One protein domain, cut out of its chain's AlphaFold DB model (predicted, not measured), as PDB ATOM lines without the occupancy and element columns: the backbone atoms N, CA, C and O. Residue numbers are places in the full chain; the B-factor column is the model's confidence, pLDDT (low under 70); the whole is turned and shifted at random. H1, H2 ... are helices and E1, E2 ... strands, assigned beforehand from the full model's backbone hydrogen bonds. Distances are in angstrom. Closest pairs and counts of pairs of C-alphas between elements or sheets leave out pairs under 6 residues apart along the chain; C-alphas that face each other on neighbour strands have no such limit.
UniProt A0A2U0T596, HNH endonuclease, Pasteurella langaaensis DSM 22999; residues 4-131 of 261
ATOM      1  N   TYR A   4     -15.060 -31.146   6.212       90.50
ATOM      2  CA  TYR A   4     -13.794 -31.621   5.679       90.50
ATOM      3  C   TYR A   4     -14.071 -32.901   4.883       90.50
ATOM      4  O   TYR A   4     -14.744 -33.804   5.379       90.50
ATOM      5  N   SER A   5     -13.634 -32.955   3.623       90.50
ATOM      6  CA  SER A   5     -14.008 -34.031   2.695       90.50
ATOM      7  C   SER A   5     -12.789 -34.785   2.171       90.50
ATOM      8  O   SER A   5     -11.811 -34.167   1.754       90.50
ATOM      9  N   LEU A   6     -12.890 -36.111   2.115       88.81
ATOM     10  CA  LEU A   6     -11.938 -37.015   1.477       88.81
ATOM     11  C   LEU A   6     -12.625 -37.717   0.300       88.81
ATOM     12  O   LEU A   6     -13.695 -38.298   0.460       88.81
ATOM     13  N   GLY A   7     -12.029 -37.650  -0.890       89.62
ATOM     14  CA  GLY A   7     -12.535 -38.354  -2.067       89.62
ATOM     15  C   GLY A   7     -12.133 -39.828  -2.066       89.62
ATOM     16  O   GLY A   7     -10.966 -40.147  -1.865       89.62
ATOM     17  N   LEU A   8     -13.090 -40.708  -2.348       89.19
ATOM     18  CA  LEU A   8     -12.885 -42.138  -2.553       89.19
ATOM     19  C   LEU A   8     -12.430 -42.411  -3.979       89.19
ATOM     20  O   LEU A   8     -13.234 -42.620  -4.882       89.19
ATOM     21  N   LEU A   9     -11.119 -42.336  -4.192       87.69
ATOM     22  CA  LEU A   9     -10.547 -42.459  -5.523       87.69
ATOM     23  C   LEU A   9     -10.789 -43.863  -6.091       87.69
ATOM     24  O   LEU A   9     -10.287 -44.847  -5.553       87.69
ATOM     25  N   ARG A  10     -11.519 -43.935  -7.209       82.06
ATOM     26  CA  ARG A  10     -11.939 -45.193  -7.849       82.06
ATOM     27  C   ARG A  10     -10.795 -46.149  -8.194       82.06
ATOM     28  O   ARG A  10     -11.001 -47.352  -8.166       82.06
ATOM     29  N   SER A  11      -9.596 -45.629  -8.453       84.38
ATOM     30  CA  SER A  11      -8.405 -46.440  -8.731       84.38
ATOM     31  C   SER A  11      -7.774 -47.093  -7.496       84.38
ATOM     32  O   SER A  11      -6.945 -47.981  -7.646       84.38
ATOM     33  N   VAL A  12      -8.129 -46.651  -6.285       84.81
ATOM     34  CA  VAL A  12      -7.520 -47.114  -5.023       84.81
ATOM     35  C   VAL A  12      -8.492 -47.968  -4.213       84.81
ATOM     36  O   VAL A  12      -8.083 -48.877  -3.488       84.81
ATOM     37  N   ILE A  13      -9.788 -47.678  -4.317       87.38
ATOM     38  CA  ILE A  13     -10.813 -48.336  -3.510       87.38
ATOM     39  C   ILE A  13     -10.996 -49.807  -3.902       87.38
ATOM     40  O   ILE A  13     -11.176 -50.164  -5.061       87.38
ATOM     41  N   HIS A  14     -10.992 -50.665  -2.891       84.19
ATOM     42  CA  HIS A  14     -11.276 -52.096  -2.966       84.19
ATOM     43  C   HIS A  14     -11.941 -52.530  -1.644       84.19
ATOM     44  O   HIS A  14     -11.909 -51.755  -0.678       84.19
ATOM     45  N   PRO A  15     -12.547 -53.730  -1.550       78.06
ATOM     46  CA  PRO A  15     -13.299 -54.136  -0.359       78.06
ATOM     47  C   PRO A  15     -12.519 -53.993   0.956       78.06
ATOM     48  O   PRO A  15     -13.053 -53.452   1.921       78.06
ATOM     49  N   GLN A  16     -11.236 -54.379   0.980       81.19
ATOM     50  CA  GLN A  16     -10.401 -54.259   2.182       81.19
ATOM     51  C   GLN A  16     -10.107 -52.801   2.568       81.19
ATOM     52  O   GLN A  16     -10.101 -52.468   3.753       81.19
ATOM     53  N   TYR A  17      -9.892 -51.916   1.591       86.94
ATOM     54  CA  TYR A  17      -9.726 -50.483   1.847       86.94
ATOM     55  C   TYR A  17     -10.969 -49.894   2.515       86.94
ATOM     56  O   TYR A  17     -10.857 -49.162   3.497       86.94
ATOM     57  N   LEU A  18     -12.154 -50.235   2.000       83.00
ATOM     58  CA  LEU A  18     -13.425 -49.781   2.557       83.00
ATOM     59  C   LEU A  18     -13.639 -50.332   3.973       83.00
ATOM     60  O   LEU A  18     -13.943 -49.554   4.868       83.00
ATOM     61  N   ASP A  19     -13.389 -51.624   4.203       77.56
ATOM     62  CA  ASP A  19     -13.450 -52.239   5.539       77.56
ATOM     63  C   ASP A  19     -12.537 -51.524   6.551       77.56
ATOM     64  O   ASP A  19     -12.988 -51.115   7.622       77.56
ATOM     65  N   ASN A  20     -11.271 -51.292   6.188       83.94
ATOM     66  CA  ASN A  20     -10.311 -50.596   7.048       83.94
ATOM     67  C   ASN A  20     -10.741 -49.155   7.339       83.94
ATOM     68  O   ASN A  20     -10.673 -48.700   8.480       83.94
ATOM     69  N   LEU A  21     -11.203 -48.437   6.314       84.50
ATOM     70  CA  LEU A  21     -11.666 -47.064   6.459       84.50
ATOM     71  C   LEU A  21     -12.916 -46.986   7.343       84.50
ATOM     72  O   LEU A  21     -13.031 -46.070   8.150       84.50
ATOM     73  N   PHE A  22     -13.835 -47.945   7.238       78.94
ATOM     74  CA  PHE A  22     -15.045 -47.949   8.061       78.94
ATOM     75  C   PHE A  22     -14.717 -48.271   9.511       78.94
ATOM     76  O   PHE A  22     -15.224 -47.588  10.395       78.94
ATOM     77  N   LYS A  23     -13.833 -49.241   9.765       76.12
ATOM     78  CA  LYS A  23     -13.335 -49.536  11.118       76.12
ATOM     79  C   LYS A  23     -12.693 -48.308  11.747       76.12
ATOM     80  O   LYS A  23     -13.090 -47.888  12.826       76.12
ATOM     81  N   LEU A  24     -11.805 -47.641  11.008       82.88
ATOM     82  CA  LEU A  24     -11.172 -46.411  11.475       82.88
ATOM     83  C   LEU A  24     -12.193 -45.311  11.806       82.88
ATOM     84  O   LEU A  24     -12.075 -44.649  12.831       82.88
ATOM     85  N   LEU A  25     -13.182 -45.096  10.938       79.44
ATOM     86  CA  LEU A  25     -14.161 -44.023  11.116       79.44
ATOM     87  C   LEU A  25     -15.205 -44.339  12.190       79.44
ATOM     88  O   LEU A  25     -15.699 -43.419  12.835       79.44
ATOM     89  N   THR A  26     -15.533 -45.614  12.395       71.75
ATOM     90  CA  THR A  26     -16.479 -46.032  13.442       71.75
ATOM     91  C   THR A  26     -15.895 -45.942  14.846       71.75
ATOM     92  O   THR A  26     -16.654 -45.714  15.781       71.75
ATOM     93  N   ASN A  27     -14.563 -45.929  14.962       74.44
ATOM     94  CA  ASN A  27     -13.844 -45.600  16.197       74.44
ATOM     95  C   ASN A  27     -13.999 -44.137  16.646       74.44
ATOM     96  O   ASN A  27     -13.542 -43.775  17.732       74.44
ATOM     97  N   LEU A  28     -14.632 -43.266  15.850       76.38
ATOM     98  CA  LEU A  28     -14.901 -41.899  16.284       76.38
ATOM     99  C   LEU A  28     -16.014 -41.865  17.350       76.38
ATOM    100  O   LEU A  28     -17.066 -42.468  17.140       76.38
ATOM    101  N   PRO A  29     -15.847 -41.086  18.440       69.56
ATOM    102  CA  PRO A  29     -16.829 -41.020  19.529       69.56
ATOM    103  C   PRO A  29     -18.222 -40.548  19.102       69.56
ATOM    104  O   PRO A  29     -19.212 -40.875  19.748       69.56
ATOM    105  N   ASP A  30     -18.298 -39.742  18.038       78.12
ATOM    106  CA  ASP A  30     -19.551 -39.181  17.547       78.12
ATOM    107  C   ASP A  30     -19.701 -39.368  16.031       78.12
ATOM    108  O   ASP A  30     -19.249 -38.559  15.216       78.12
ATOM    109  N   LEU A  31     -20.389 -40.448  15.653       77.12
ATOM    110  CA  LEU A  31     -20.665 -40.791  14.256       77.12
ATOM    111  C   LEU A  31     -21.622 -39.815  13.564       77.12
ATOM    112  O   LEU A  31     -21.640 -39.769  12.334       77.12
ATOM    113  N   ARG A  32     -22.378 -38.994  14.308       80.94
ATOM    114  CA  ARG A  32     -23.290 -37.988  13.723       80.94
ATOM    115  C   ARG A  32     -22.530 -36.916  12.948       80.94
ATOM    116  O   ARG A  32     -23.094 -36.224  12.103       80.94
ATOM    117  N   GLN A  33     -21.233 -36.789  13.221       86.88
ATOM    118  CA  GLN A  33     -20.348 -35.854  12.541       86.88
ATOM    119  C   GLN A  33     -19.884 -36.371  11.179       86.88
ATOM    120  O   GLN A  33     -19.308 -35.599  10.411       86.88
ATOM    121  N   LEU A  34     -20.128 -37.646  10.871       87.12
ATOM    122  CA  LEU A  34     -19.749 -38.280   9.619       87.12
ATOM    123  C   LEU A  34     -20.898 -38.272   8.612       87.12
ATOM    124  O   LEU A  34     -22.076 -38.369   8.945       87.12
ATOM    125  N   ASN A  35     -20.539 -38.181   7.338       86.88
ATOM    126  CA  ASN A  35     -21.460 -38.285   6.220       86.88
ATOM    127  C   ASN A  35     -20.745 -38.908   5.015       86.88
ATOM    128  O   ASN A  35     -19.568 -38.647   4.767       86.88
ATOM    129  N   LEU A  36     -21.478 -39.689   4.227       87.38
ATOM    130  CA  LEU A  36     -21.023 -40.170   2.930       87.38
ATOM    131  C   LEU A  36     -21.809 -39.470   1.826       87.38
ATOM    132  O   LEU A  36     -23.036 -39.532   1.786       87.38
ATOM    133  N   ASN A  37     -21.116 -38.808   0.906       87.19
ATOM    134  CA  ASN A  37     -21.740 -38.148  -0.230       87.19
ATOM    135  C   ASN A  37     -21.530 -38.936  -1.527       87.19
ATOM    136  O   ASN A  37     -20.437 -38.899  -2.098       87.19
ATOM    137  N   PHE A  38     -22.598 -39.582  -2.003       87.38
ATOM    138  CA  PHE A  38     -22.656 -40.396  -3.220       87.38
ATOM    139  C   PHE A  38     -22.543 -39.556  -4.499       87.38
ATOM    140  O   PHE A  38     -23.520 -39.368  -5.218       87.38
ATOM    141  N   ARG A  39     -21.359 -39.006  -4.794       87.00
ATOM    142  CA  ARG A  39     -21.163 -38.162  -5.987       87.00
ATOM    143  C   ARG A  39     -21.492 -38.901  -7.282       87.00
ATOM    144  O   ARG A  39     -22.044 -38.277  -8.172       87.00
ATOM    145  N   GLU A  40     -21.229 -40.203  -7.334       83.69
ATOM    146  CA  GLU A  40     -21.518 -41.074  -8.483       83.69
ATOM    147  C   GLU A  40     -23.010 -41.157  -8.820       83.69
ATOM    148  O   GLU A  40     -23.382 -41.394  -9.964       83.69
ATOM    149  N   LEU A  41     -23.871 -40.924  -7.828       81.50
ATOM    150  CA  LEU A  41     -25.313 -40.921  -8.015       81.50
ATOM    151  C   LEU A  41     -25.861 -39.530  -8.318       81.50
ATOM    152  O   LEU A  41     -27.054 -39.418  -8.539       81.50
ATOM    153  N   GLN A  42     -25.063 -38.461  -8.327       81.88
ATOM    154  CA  GLN A  42     -25.577 -37.105  -8.558       81.88
ATOM    155  C   GLN A  42     -25.724 -36.791 -10.046       81.88
ATOM    156  O   GLN A  42     -25.014 -37.354 -10.875       81.88
ATOM    157  N   GLU A  43     -26.629 -35.868 -10.378       79.06
ATOM    158  CA  GLU A  43     -26.941 -35.513 -11.766       79.06
ATOM    159  C   GLU A  43     -25.695 -35.106 -12.549       79.06
ATOM    160  O   GLU A  43     -25.398 -35.717 -13.571       79.06
ATOM    161  N   GLN A  44     -24.895 -34.200 -11.983       79.25
ATOM    162  CA  GLN A  44     -23.629 -33.734 -12.562       79.25
ATOM    163  C   GLN A  44     -22.671 -34.871 -12.934       79.25
ATOM    164  O   GLN A  44     -21.846 -34.742 -13.833       79.25
ATOM    165  N   PHE A  45     -22.724 -35.984 -12.205       81.06
ATOM    166  CA  PHE A  45     -21.887 -37.134 -12.499       81.06
ATOM    167  C   PHE A  45     -22.466 -37.949 -13.655       81.06
ATOM    168  O   PHE A  45     -21.732 -38.316 -14.570       81.06
ATOM    169  N   THR A  46     -23.778 -38.200 -13.631       77.19
ATOM    170  CA  THR A  46     -24.482 -38.962 -14.671       77.19
ATOM    171  C   THR A  46     -24.531 -38.252 -16.018       77.19
ATOM    172  O   THR A  46     -24.484 -38.911 -17.049       77.19
ATOM    173  N   THR A  47     -24.582 -36.918 -16.022       79.50
ATOM    174  CA  THR A  47     -24.567 -36.094 -17.240       79.50
ATOM    175  C   THR A  47     -23.154 -35.843 -17.767       79.50
ATOM    176  O   THR A  47     -22.992 -35.280 -18.843       79.50
ATOM    177  N   GLY A  48     -22.117 -36.248 -17.022       79.06
ATOM    178  CA  GLY A  48     -20.716 -36.019 -17.379       79.06
ATOM    179  C   GLY A  48     -20.202 -34.602 -17.107       79.06
ATOM    180  O   GLY A  48     -19.020 -34.353 -17.324       79.06
ATOM    181  N   GLU A  49     -21.033 -33.700 -16.577       82.38
ATOM    182  CA  GLU A  49     -20.661 -32.316 -16.246       82.38
ATOM    183  C   GLU A  49     -19.527 -32.250 -15.206       82.38
ATOM    184  O   GLU A  49     -18.600 -31.450 -15.320       82.38
ATOM    185  N   ASN A  50     -19.585 -33.095 -14.170       80.88
ATOM    186  CA  ASN A  50     -18.568 -33.144 -13.125       80.88
ATOM    187  C   ASN A  50     -18.489 -34.508 -12.417       80.88
ATOM    188  O   ASN A  50     -19.221 -34.800 -11.461       80.88
ATOM    189  N   GLN A  51     -17.510 -35.319 -12.820       82.25
ATOM    190  CA  GLN A  51     -17.332 -36.704 -12.368       82.25
ATOM    191  C   GLN A  51     -16.502 -36.843 -11.083       82.25
ATOM    192  O   GLN A  51     -15.511 -37.577 -11.007       82.25
ATOM    193  N   ARG A  52     -16.909 -36.144 -10.023       83.62
ATOM    194  CA  ARG A  52     -16.235 -36.253  -8.717       83.62
ATOM    195  C   ARG A  52     -16.443 -37.639  -8.121       83.62
ATOM    196  O   ARG A  52     -17.534 -38.192  -8.180       83.62
ATOM    197  N   ASN A  53     -15.419 -38.146  -7.449       88.94
ATOM    198  CA  ASN A  53     -15.535 -39.367  -6.660       88.94
ATOM    199  C   ASN A  53     -16.494 -39.195  -5.478       88.94
ATOM    200  O   ASN A  53     -16.592 -38.092  -4.927       88.94
ATOM    201  N   THR A  54     -17.143 -40.286  -5.058       90.19
ATOM    202  CA  THR A  54     -17.871 -40.358  -3.780       90.19
ATOM    203  C   THR A  54     -16.986 -39.848  -2.642       90.19
ATOM    204  O   THR A  54     -15.769 -40.022  -2.671       90.19
ATOM    205  N   GLN A  55     -17.556 -39.136  -1.669       90.88
ATOM    206  CA  GLN A  55     -16.766 -38.438  -0.649       90.88
ATOM    207  C   GLN A  55     -17.156 -38.862   0.756       90.88
ATOM    208  O   GLN A  55     -18.320 -38.734   1.136       90.88
ATOM    209  N   PHE A  56     -16.158 -39.229   1.550       90.06
ATOM    210  CA  PHE A  56     -16.265 -39.175   2.999       90.06
ATOM    211  C   PHE A  56     -16.225 -37.732   3.466       90.06
ATOM    212  O   PHE A  56     -15.450 -36.922   2.955       90.06
ATOM    213  N   ARG A  57     -17.077 -37.403   4.426       89.19
ATOM    214  CA  ARG A  57     -17.212 -36.060   4.971       89.19
ATOM    215  C   ARG A  57     -17.283 -36.142   6.483       89.19
ATOM    216  O   ARG A  57     -18.042 -36.943   7.012       89.19
ATOM    217  N   ILE A  58     -16.532 -35.281   7.149       90.19
ATOM    218  CA  ILE A  58     -16.629 -35.054   8.589       90.19
ATOM    219  C   ILE A  58     -16.967 -33.585   8.836       90.19
ATOM    220  O   ILE A  58     -16.511 -32.715   8.085       90.19
ATOM    221  N   ASN A  59     -17.798 -33.293   9.838       91.44
ATOM    222  CA  ASN A  59     -18.116 -31.925  10.240       91.44
ATOM    223  C   ASN A  59     -16.810 -31.151  10.485       91.44
ATOM    224  O   ASN A  59     -15.942 -31.588  11.240       91.44
ATOM    225  N   LEU A  60     -16.662 -30.012   9.806       93.50
ATOM    226  CA  LEU A  60     -15.412 -29.259   9.794       93.50
ATOM    227  C   LEU A  60     -15.056 -28.699  11.177       93.50
ATOM    228  O   LEU A  60     -13.882 -28.703  11.536       93.50
ATOM    229  N   ARG A  61     -16.056 -28.247  11.947       94.12
ATOM    230  CA  ARG A  61     -15.841 -27.761  13.312       94.12
ATOM    231  C   ARG A  61     -15.394 -28.893  14.221       94.12
ATOM    232  O   ARG A  61     -14.369 -28.770  14.873       94.12
ATOM    233  N   TYR A  62     -16.111 -30.013  14.190       92.25
ATOM    234  CA  TYR A  62     -15.758 -31.181  14.992       92.25
ATOM    235  C   TYR A  62     -14.344 -31.693  14.680       92.25
ATOM    236  O   TYR A  62     -13.564 -31.965  15.588       92.25
ATOM    237  N   PHE A  63     -13.989 -31.787  13.396       92.19
ATOM    238  CA  PHE A  63     -12.646 -32.190  12.979       92.19
ATOM    239  C   PHE A  63     -11.570 -31.232  13.500       92.19
ATOM    240  O   PHE A  63     -10.545 -31.681  14.007       92.19
ATOM    241  N   TYR A  64     -11.812 -29.920  13.410       93.19
ATOM    242  CA  TYR A  64     -10.900 -28.910  13.938       93.19
ATOM    243  C   TYR A  64     -10.716 -29.039  15.455       93.19
ATOM    244  O   TYR A  64      -9.583 -29.081  15.922       93.19
ATOM    245  N   ASP A  65     -11.810 -29.183  16.205       92.06
ATOM    246  CA  ASP A  65     -11.772 -29.287  17.667       92.06
ATOM    247  C   ASP A  65     -11.051 -30.555  18.153       92.06
ATOM    248  O   ASP A  65     -10.456 -30.549  19.228       92.06
ATOM    249  N   LYS A  66     -11.117 -31.654  17.386       90.06
ATOM    250  CA  LYS A  66     -10.536 -32.949  17.777       90.06
ATOM    251  C   LYS A  66      -9.129 -33.206  17.254       90.06
ATOM    252  O   LYS A  66      -8.391 -33.929  17.904       90.06
ATOM    253  N   VAL A  67      -8.789 -32.686  16.075       87.81
ATOM    254  CA  VAL A  67      -7.559 -33.064  15.351       87.81
ATOM    255  C   VAL A  67      -6.796 -31.840  14.835       87.81
ATOM    256  O   VAL A  67      -5.664 -31.963  14.384       87.81
ATOM    257  N   GLY A  68      -7.386 -30.640  14.878       86.75
ATOM    258  CA  GLY A  68      -6.836 -29.451  14.219       86.75
ATOM    259  C   GLY A  68      -5.424 -29.080  14.671       86.75
ATOM    260  O   GLY A  68      -4.605 -28.717  13.830       86.75
ATOM    261  N   ILE A  69      -5.128 -29.217  15.969       86.25
ATOM    262  CA  ILE A  69      -3.802 -28.926  16.538       86.25
ATOM    263  C   ILE A  69      -2.780 -29.974  16.082       86.25
ATOM    264  O   ILE A  69      -1.727 -29.623  15.550       86.25
ATOM    265  N   ASP A  70      -3.116 -31.256  16.218       91.69
ATOM    266  CA  ASP A  70      -2.202 -32.362  15.914       91.69
ATOM    267  C   ASP A  70      -1.979 -32.559  14.411       91.69
ATOM    268  O   ASP A  70      -0.983 -33.152  13.995       91.69
ATOM    269  N   LEU A  71      -2.862 -32.007  13.569       92.00
ATOM    270  CA  LEU A  71      -2.771 -32.128  12.116       92.00
ATOM    271  C   LEU A  71      -1.439 -31.613  11.564       92.00
ATOM    272  O   LEU A  71      -1.000 -32.101  10.526       92.00
ATOM    273  N   VAL A  72      -0.772 -30.672  12.241       94.12
ATOM    274  CA  VAL A  72       0.541 -30.161  11.813       94.12
ATOM    275  C   VAL A  72       1.595 -31.267  11.698       94.12
ATOM    276  O   VAL A  72       2.434 -31.206  10.804       94.12
ATOM    277  N   GLN A  73       1.506 -32.309  12.535       94.31
ATOM    278  CA  GLN A  73       2.446 -33.433  12.552       94.31
ATOM    279  C   GLN A  73       2.279 -34.359  11.340       94.31
ATOM    280  O   GLN A  73       3.192 -35.095  10.981       94.31
ATOM    281  N   VAL A  74       1.107 -34.320  10.698       91.94
ATOM    282  CA  VAL A  74       0.752 -35.185   9.565       91.94
ATOM    283  C   VAL A  74       0.720 -34.397   8.254       91.94
ATOM    284  O   VAL A  74       1.097 -34.903   7.200       91.94
ATOM    285  N   ASN A  75       0.223 -33.160   8.293       91.69
ATOM    286  CA  ASN A  75       0.027 -32.305   7.130       91.69
ATOM    287  C   ASN A  75       0.039 -30.816   7.524       91.69
ATOM    288  O   ASN A  75      -1.011 -30.208   7.766       91.69
ATOM    289  N   CYS A  76       1.233 -30.218   7.535       93.44
ATOM    290  CA  CYS A  76       1.434 -28.804   7.857       93.44
ATOM    291  C   CYS A  76       0.615 -27.868   6.953       93.44
ATOM    292  O   CYS A  76      -0.077 -26.989   7.454       93.44
ATOM    293  N   PHE A  77       0.575 -28.127   5.642       94.00
ATOM    294  CA  PHE A  77      -0.172 -27.307   4.685       94.00
ATOM    295  C   PHE A  77      -1.669 -27.220   5.016       94.00
ATOM    296  O   PHE A  77      -2.267 -26.143   4.995       94.00
ATOM    297  N   LYS A  78      -2.303 -28.352   5.342       91.81
ATOM    298  CA  LYS A  78      -3.718 -28.359   5.734       91.81
ATOM    299  C   LYS A  78      -3.937 -27.747   7.110       91.81
ATOM    300  O   LYS A  78      -4.952 -27.078   7.289       91.81
ATOM    301  N   SER A  79      -3.007 -27.946   8.043       93.81
ATOM    302  CA  SER A  79      -3.047 -27.281   9.348       93.81
ATOM    303  C   SER A  79      -3.051 -25.757   9.189       93.81
ATOM    304  O   SER A  79      -3.932 -25.084   9.725       93.81
ATOM    305  N   ASP A  80      -2.182 -25.214   8.333       94.19
ATOM    306  CA  ASP A  80      -2.127 -23.779   8.042       94.19
ATOM    307  C   ASP A  80      -3.441 -23.251   7.462       94.19
ATOM    308  O   ASP A  80      -3.913 -22.184   7.856       94.19
ATOM    309  N   ILE A  81      -4.071 -23.999   6.548       93.19
ATOM    310  CA  ILE A  81      -5.382 -23.630   5.997       93.19
ATOM    311  C   ILE A  81      -6.440 -23.576   7.102       93.19
ATOM    312  O   ILE A  81      -7.221 -22.625   7.143       93.19
ATOM    313  N   LEU A  82      -6.484 -24.570   7.994       92.62
ATOM    314  CA  LEU A  82      -7.447 -24.580   9.095       92.62
ATOM    315  C   LEU A  82      -7.215 -23.408  10.050       92.62
ATOM    316  O   LEU A  82      -8.169 -22.720  10.399       92.62
ATOM    317  N   ASN A  83      -5.960 -23.135  10.406       92.06
ATOM    318  CA  ASN A  83      -5.604 -22.049  11.315       92.06
ATOM    319  C   ASN A  83      -5.922 -20.671  10.729       92.06
ATOM    320  O   ASN A  83      -6.514 -19.841  11.417       92.06
ATOM    321  N   LYS A  84      -5.642 -20.450   9.438       94.75
ATOM    322  CA  LYS A  84      -6.031 -19.214   8.732       94.75
ATOM    323  C   LYS A  84      -7.543 -18.986   8.717       94.75
ATOM    324  O   LYS A  84      -7.985 -17.848   8.663       94.75
ATOM    325  N   ASN A  85      -8.336 -20.057   8.766       93.62
ATOM    326  CA  ASN A  85      -9.797 -19.999   8.739       93.62
ATOM    327  C   ASN A  85     -10.433 -20.272  10.113       93.62
ATOM    328  O   ASN A  85     -11.634 -20.544  10.185       93.62
ATOM    329  N   LYS A  86      -9.653 -20.208  11.202       93.38
ATOM    330  CA  LYS A  86     -10.077 -20.605  12.552       93.38
ATOM    331  C   LYS A  86     -11.379 -19.936  12.976       93.38
ATOM    332  O   LYS A  86     -12.306 -20.630  13.375       93.38
ATOM    333  N   GLU A  87     -11.483 -18.618  12.851       93.44
ATOM    334  CA  GLU A  87     -12.678 -17.872  13.274       93.44
ATOM    335  C   GLU A  87     -13.938 -18.334  12.527       93.44
ATOM    336  O   GLU A  87     -14.974 -18.608  13.134       93.44
ATOM    337  N   LEU A  88     -13.832 -18.538  11.210       93.38
ATOM    338  CA  LEU A  88     -14.932 -19.039  10.382       93.38
ATOM    339  C   LEU A  88     -15.343 -20.467  10.751       93.38
ATOM    340  O   LEU A  88     -16.512 -20.829  10.604       93.38
ATOM    341  N   ILE A  89     -14.392 -21.295  11.185       93.62
ATOM    342  CA  ILE A  89     -14.655 -22.665  11.631       93.62
ATOM    343  C   ILE A  89     -15.322 -22.646  13.008       93.62
ATOM    344  O   ILE A  89     -16.315 -23.345  13.202       93.62
ATOM    345  N   LEU A  90     -14.836 -21.816  13.935       92.12
ATOM    346  CA  LEU A  90     -15.368 -21.692  15.295       92.12
ATOM    347  C   LEU A  90     -16.783 -21.085  15.353       92.12
ATOM    348  O   LEU A  90     -17.493 -21.276  16.337       92.12
ATOM    349  N   ASN A  91     -17.237 -20.435  14.284       92.38
ATOM    350  CA  ASN A  91     -18.625 -19.982  14.154       92.38
ATOM    351  C   ASN A  91     -19.575 -21.059  13.595       92.38
ATOM    352  O   ASN A  91     -20.762 -20.804  13.404       92.38
ATOM    353  N   LYS A  92     -19.078 -22.267  13.289       89.50
ATOM    354  CA  LYS A  92     -19.904 -23.377  12.789       89.50
ATOM    355  C   LYS A  92     -20.421 -24.255  13.913       89.50
ATOM    356  O   LYS A  92     -19.729 -24.507  14.898       89.50
ATOM    357  N   ASN A  93     -21.604 -24.810  13.670       87.69
ATOM    358  CA  ASN A  93     -22.239 -25.777  14.550       87.69
ATOM    359  C   ASN A  93     -21.687 -27.190  14.332       87.69
ATOM    360  O   ASN A  93     -21.443 -27.633  13.202       87.69
ATOM    361  N   ILE A  94     -21.556 -27.911  15.439       86.62
ATOM    362  CA  ILE A  94     -21.407 -29.367  15.468       86.62
ATOM    363  C   ILE A  94     -22.803 -29.976  15.278       86.62
ATOM    364  O   ILE A  94     -23.795 -29.381  15.705       86.62
ATOM    365  N   ALA A  95     -22.908 -31.119  14.597       79.69
ATOM    366  CA  ALA A  95     -24.205 -31.763  14.408       79.69
ATOM    367  C   ALA A  95     -24.767 -32.207  15.770       79.69
ATOM    368  O   ALA A  95     -24.090 -32.922  16.504       79.69
ATOM    369  N   GLN A  96     -25.974 -31.745  16.103       70.94
ATOM    370  CA  GLN A  96     -26.663 -32.028  17.371       70.94
ATOM    371  C   GLN A  96     -27.780 -33.064  17.194       70.94
ATOM    372  O   GLN A  96     -28.030 -33.857  18.095       70.94
ATOM    373  N   SER A  97     -28.445 -33.068  16.034       59.97
ATOM    374  CA  SER A  97     -29.482 -34.045  15.727       59.97
ATOM    375  C   SER A  97     -28.873 -35.405  15.412       59.97
ATOM    376  O   SER A  97     -27.829 -35.509  14.758       59.97
ATOM    377  N   ASP A  98     -29.554 -36.459  15.856       49.72
ATOM    378  CA  ASP A  98     -29.274 -37.814  15.410       49.72
ATOM    379  C   ASP A  98     -29.510 -37.861  13.904       49.72
ATOM    380  O   ASP A  98     -30.644 -37.833  13.438       49.72
ATOM    381  N   ASN A  99     -28.430 -37.871  13.127       51.59
ATOM    382  CA  ASN A  99     -28.499 -38.213  11.720       51.59
ATOM    383  C   ASN A  99     -28.141 -39.703  11.632       51.59
ATOM    384  O   ASN A  99     -26.950 -40.027  11.667       51.59
ATOM    385  N   PRO A 100     -29.119 -40.630  11.569       52.03
ATOM    386  CA  PRO A 100     -28.886 -42.072  11.752       52.03
ATOM    387  C   PRO A 100     -28.091 -42.721  10.607       52.03
ATOM    388  O   PRO A 100     -27.908 -43.932  10.548       52.03
ATOM    389  N   ASN A 101     -27.623 -41.918   9.660       70.25
ATOM    390  CA  ASN A 101     -27.554 -42.334   8.279       70.25
ATOM    391  C   ASN A 101     -26.130 -42.626   7.802       70.25
ATOM    392  O   ASN A 101     -25.969 -43.151   6.714       70.25
ATOM    393  N   PHE A 102     -25.067 -42.302   8.551       77.50
ATOM    394  CA  PHE A 102     -23.709 -42.547   8.043       77.50
ATOM    395  C   PHE A 102     -23.465 -44.036   7.785       77.50
ATOM    396  O   PHE A 102     -23.084 -44.407   6.677       77.50
ATOM    397  N   ILE A 103     -23.750 -44.886   8.774       72.81
ATOM    398  CA  ILE A 103     -23.565 -46.331   8.636       72.81
ATOM    399  C   ILE A 103     -24.515 -46.895   7.586       72.81
ATOM    400  O   ILE A 103     -24.066 -47.605   6.697       72.81
ATOM    401  N   GLU A 104     -25.794 -46.527   7.607       71.44
ATOM    402  CA  GLU A 104     -26.767 -46.970   6.600       71.44
ATOM    403  C   GLU A 104     -26.332 -46.585   5.178       71.44
ATOM    404  O   GLU A 104     -26.370 -47.411   4.266       71.44
ATOM    405  N   ARG A 105     -25.798 -45.373   4.997       79.12
ATOM    406  CA  ARG A 105     -25.220 -44.908   3.731       79.12
ATOM    407  C   ARG A 105     -23.959 -45.671   3.353       79.12
ATOM    408  O   ARG A 105     -23.728 -45.883   2.166       79.12
ATOM    409  N   MET A 106     -23.163 -46.112   4.326       78.19
ATOM    410  CA  MET A 106     -22.020 -46.980   4.058       78.19
ATOM    411  C   MET A 106     -22.453 -48.354   3.561       78.19
ATOM    412  O   MET A 106     -21.949 -48.820   2.539       78.19
ATOM    413  N   ILE A 107     -23.421 -48.965   4.248       72.38
ATOM    414  CA  ILE A 107     -24.015 -50.244   3.853       72.38
ATOM    415  C   ILE A 107     -24.589 -50.123   2.431       72.38
ATOM    416  O   ILE A 107     -24.348 -50.957   1.557       72.38
ATOM    417  N   PHE A 108     -25.305 -49.029   2.172       77.44
ATOM    418  CA  PHE A 108     -25.847 -48.721   0.858       77.44
ATOM    419  C   PHE A 108     -24.749 -48.589  -0.204       77.44
ATOM    420  O   PHE A 108     -24.847 -49.216  -1.257       77.44
ATOM    421  N   TYR A 109     -23.694 -47.808   0.059       83.31
ATOM    422  CA  TYR A 109     -22.597 -47.609  -0.890       83.31
ATOM    423  C   TYR A 109     -21.966 -48.935  -1.286       83.31
ATOM    424  O   TYR A 109     -21.876 -49.239  -2.472       83.31
ATOM    425  N   THR A 110     -21.573 -49.742  -0.303       75.44
ATOM    426  CA  THR A 110     -20.854 -50.990  -0.555       75.44
ATOM    427  C   THR A 110     -21.718 -52.010  -1.294       75.44
ATOM    428  O   THR A 110     -21.217 -52.687  -2.185       75.44
ATOM    429  N   ASN A 111     -23.012 -52.106  -0.973       73.19
ATOM    430  CA  ASN A 111     -23.893 -53.108  -1.585       73.19
ATOM    431  C   ASN A 111     -24.440 -52.691  -2.943       73.19
ATOM    432  O   ASN A 111     -24.691 -53.542  -3.794       73.19
ATOM    433  N   LYS A 112     -24.719 -51.398  -3.107       75.38
ATOM    434  CA  LYS A 112     -25.512 -50.910  -4.227       75.38
ATOM    435  C   LYS A 112     -24.771 -49.954  -5.128       75.38
ATOM    436  O   LYS A 112     -25.323 -49.685  -6.171       75.38
ATOM    437  N   VAL A 113     -23.601 -49.415  -4.795       81.44
ATOM    438  CA  VAL A 113     -22.930 -48.392  -5.628       81.44
ATOM    439  C   VAL A 113     -21.519 -48.822  -6.010       81.44
ATOM    440  O   VAL A 113     -21.154 -48.783  -7.181       81.44
ATOM    441  N   PHE A 114     -20.740 -49.267  -5.031       81.88
ATOM    442  CA  PHE A 114     -19.341 -49.623  -5.197       81.88
ATOM    443  C   PHE A 114     -19.148 -50.733  -6.242       81.88
ATOM    444  O   PHE A 114     -19.738 -51.806  -6.142       81.88
ATOM    445  N   GLY A 115     -18.301 -50.464  -7.242       72.81
ATOM    446  CA  GLY A 115     -17.899 -51.439  -8.263       72.81
ATOM    447  C   GLY A 115     -18.995 -51.842  -9.255       72.81
ATOM    448  O   GLY A 115     -18.789 -52.777 -10.023       72.81
ATOM    449  N   GLN A 116     -20.150 -51.169  -9.255       74.12
ATOM    450  CA  GLN A 116     -21.282 -51.524 -10.111       74.12
ATOM    451  C   GLN A 116     -21.464 -50.504 -11.234       74.12
ATOM    452  O   GLN A 116     -21.678 -49.318 -10.981       74.12
ATOM    453  N   HIS A 117     -21.450 -50.975 -12.483       74.00
ATOM    454  CA  HIS A 117     -21.987 -50.206 -13.604       74.00
ATOM    455  C   HIS A 117     -23.512 -50.185 -13.516       74.00
ATOM    456  O   HIS A 117     -24.126 -51.210 -13.224       74.00
ATOM    457  N   LYS A 118     -24.113 -49.015 -13.738       76.62
ATOM    458  CA  LYS A 118     -25.556 -48.815 -13.590       76.62
ATOM    459  C   LYS A 118     -26.143 -48.107 -14.781       76.62
ATOM    460  O   LYS A 118     -25.556 -47.162 -15.302       76.62
ATOM    461  N   THR A 119     -27.332 -48.542 -15.152       78.56
ATOM    462  CA  THR A 119     -28.192 -47.840 -16.094       78.56
ATOM    463  C   THR A 119     -28.789 -46.589 -15.448       78.56
ATOM    464  O   THR A 119     -28.917 -46.495 -14.226       78.56
ATOM    465  N   ASN A 120     -29.224 -45.634 -16.272       74.88
ATOM    466  CA  ASN A 120     -29.881 -44.415 -15.787       74.88
ATOM    467  C   ASN A 120     -31.115 -44.724 -14.923       74.88
ATOM    468  O   ASN A 120     -31.313 -44.084 -13.894       74.88
ATOM    469  N   ARG A 121     -31.887 -45.757 -15.287       68.81
ATOM    470  CA  ARG A 121     -33.067 -46.205 -14.533       68.81
ATOM    471  C   ARG A 121     -32.707 -46.740 -13.144       68.81
ATOM    472  O   ARG A 121     -33.402 -46.452 -12.176       68.81
ATOM    473  N   GLU A 122     -31.620 -47.500 -13.027       69.06
ATOM    474  CA  GLU A 122     -31.136 -47.979 -11.726       69.06
ATOM    475  C   GLU A 122     -30.613 -46.829 -10.864       69.06
ATOM    476  O   GLU A 122     -30.840 -46.820  -9.657       69.06
ATOM    477  N   ILE A 123     -29.946 -45.838 -11.464       74.00
ATOM    478  CA  ILE A 123     -29.494 -44.649 -10.733       74.00
ATOM    479  C   ILE A 123     -30.689 -43.844 -10.217       74.00
ATOM    480  O   ILE A 123     -30.672 -43.430  -9.059       74.00
ATOM    481  N   GLU A 124     -31.735 -43.661 -11.022       71.19
ATOM    482  CA  GLU A 124     -32.970 -42.986 -10.607       71.19
ATOM    483  C   GLU A 124     -33.655 -43.718  -9.440       71.19
ATOM    484  O   GLU A 124     -34.020 -43.101  -8.441       71.19
ATOM    485  N   GLN A 125     -33.731 -45.052  -9.492       69.38
ATOM    486  CA  GLN A 125     -34.279 -45.848  -8.392       69.38
ATOM    487  C   GLN A 125     -33.465 -45.683  -7.098       69.38
ATOM    488  O   GLN A 125     -34.029 -45.476  -6.024       69.38
ATOM    489  N   LEU A 126     -32.132 -45.722  -7.194       71.31
ATOM    490  CA  LEU A 126     -31.241 -45.496  -6.052       71.31
ATOM    491  C   LEU A 126     -31.346 -44.065  -5.514       71.31
ATOM    492  O   LEU A 126     -31.165 -43.849  -4.315       71.31
ATOM    493  N   ARG A 127     -31.644 -43.084  -6.378       68.62
ATOM    494  CA  ARG A 127     -31.876 -41.699  -5.957       68.62
ATOM    495  C   ARG A 127     -33.124 -41.569  -5.096       68.62
ATOM    496  O   ARG A 127     -33.054 -40.931  -4.045       68.62
ATOM    497  N   LYS A 128     -34.211 -42.223  -5.507       66.88
ATOM    498  CA  LYS A 128     -35.473 -42.287  -4.755       66.88
ATOM    499  C   LYS A 128     -35.282 -42.964  -3.400       66.88
ATOM    500  O   LYS A 128     -35.671 -42.406  -2.382       66.88
ATOM    501  N   GLU A 129     -34.582 -44.101  -3.358       64.56
ATOM    502  CA  GLU A 129     -34.273 -44.804  -2.098       64.56
ATOM    503  C   GLU A 129     -33.455 -43.961  -1.104       64.56
ATOM    504  O   GLU A 129     -33.593 -44.122   0.106       64.56
ATOM    505  N   LEU A 130     -32.596 -43.069  -1.604       66.88
ATOM    506  CA  LEU A 130     -31.769 -42.178  -0.787       66.88
ATOM    507  C   LEU A 130     -32.441 -40.837  -0.457       66.88
ATOM    508  O   LEU A 130     -31.804 -39.999   0.189       66.88
ATOM    509  N   GLY A 131     -33.682 -40.621  -0.904       62.78
ATOM    510  CA  GLY A 131     -34.417 -39.372  -0.699       62.78
ATOM    511  C   GLY A 131     -33.798 -38.172  -1.424       62.78
ATOM    512  O   GLY A 131     -33.876 -37.054  -0.924       62.78
TER     513      GLY A 131
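What this domain is: This is residues 4 to 131 of the 261 residues of the protein "HNH endonuclease" of Pasteurella langaaensis DSM 22999 (UniProt A0A2U0T596). A small three-stranded antiparallel sheet, E1, E3, E2, sits in the middle of the length; a cluster of short helices, H3 to H6, lies beyond one end of its strands, and H2 and H8 lie beyond the other. H7 packs on the sheet along E2, while H1, near H7, only grazes the sheet. The printed part has 128 residues, with eight named helices and three named strands in the order E1 H1 E2 H2 E3 H3 H4 H5 H6 H7 H8, and its class is mostly helix. It is compact, with a radius of gyration of the C-alphas of 16.1 A, and its outline is only just elongated, spanning 45 by 30 by 29 A.

How they stand to each other: The sheet has E3, residues 55 to 59, as its inner strand, and E1, residues 4 to 7, and E2, residues 34 to 37, as its edge strands. E1 and E3 are antiparallel, their directions at 168 degrees, with N 4 and O 58 2.8 A apart and N 58 and O 4 2.9 A apart, both within hydrogen-bond range. E3 and E2 are antiparallel at 147 degrees, with N 35 and O 57 2.8 A apart and N 55 and O 37 2.9 A apart, again within range. E1, H1, residues 15 to 26, and E2 form a split strand-helix-strand unit, two strands running the same way with E3 between them in the sheet; its crossover is right-handed. H1 is only just on the sheet, with 5 pairs of C-alphas within 10 A, and only grazes it with residues 21 to 26. H7, residues 101 to 112, is on the sheet at a height over the sheet of 7.9 A. It lies only just over E2, with 3 of its 12 C-alphas falling on that strand, and runs along the strands, at 10 degrees to E2 on the local plane. The closest C-alphas of H7 and E2 are those of Phe 102 and Asn 35, 5.2 A apart. H1 and H7 are near each other, with 9 pairs of C-alphas within 10 A. H3, residues 60 to 67, only grazes the sheet with residues 60 to 64; its closest C-alpha to E1 is that of Leu 60, 5.0 A from that of Tyr 4. H3 and H6, residues 86 to 90, touch, the closest C-alphas being those of Arg 61 and Ile 89, 5.5 A apart. H4, residues 70 to 73, and H5, residues 76 to 84, touch only at the corner, with the C-alphas of Val 72 and Ser 79 closest at 5.2 A. H3 and H5 are close but not clearly touching, with the C-alphas of Tyr 64 and Leu 82 7.4 A apart. H2, residues 43 to 46, and H8, residues 120 to 129, are close but not clearly touching: the C-alphas of Thr 46 and Asn 120 are 7.8 A apart. H8 and H7 are near each other, with 5 pairs of C-alphas within 10 A. In H1, H3, H5, H6, H7 and H8 every O i to N i+4 pair is within hydrogen-bond range; H2 and H4 are too short for such a pair.

Where its parts are: E1 begins at C-alpha 4, (-13.794, -31.621, 5.679), and is 10.3 A long. H1 measures 16.3 A, E2 10.0 A, H2 5.1 A and E3 12.8 A, the last ending at C-alpha 59, (-18.116, -31.925, 10.240). H3 is 10.3 A long, H4 5.8 A, H5 12.2 A and H6 6.1 A. H7 measures 15.3 A and H8 14.4 A, with C-alpha 129 at (-34.273, -44.804, -2.098).

The domain as a whole: The two C-alphas farthest apart are those of Gln 73 and Arg 121, 46.5 A. The printed part has no cut, and no link is long; H6 to H7, 10 residues, is short. The mean pLDDT of the printed part is 82.3; under 70 are residue 29, residues 97 to 100, 121 to 122, 125 and 127 to 131.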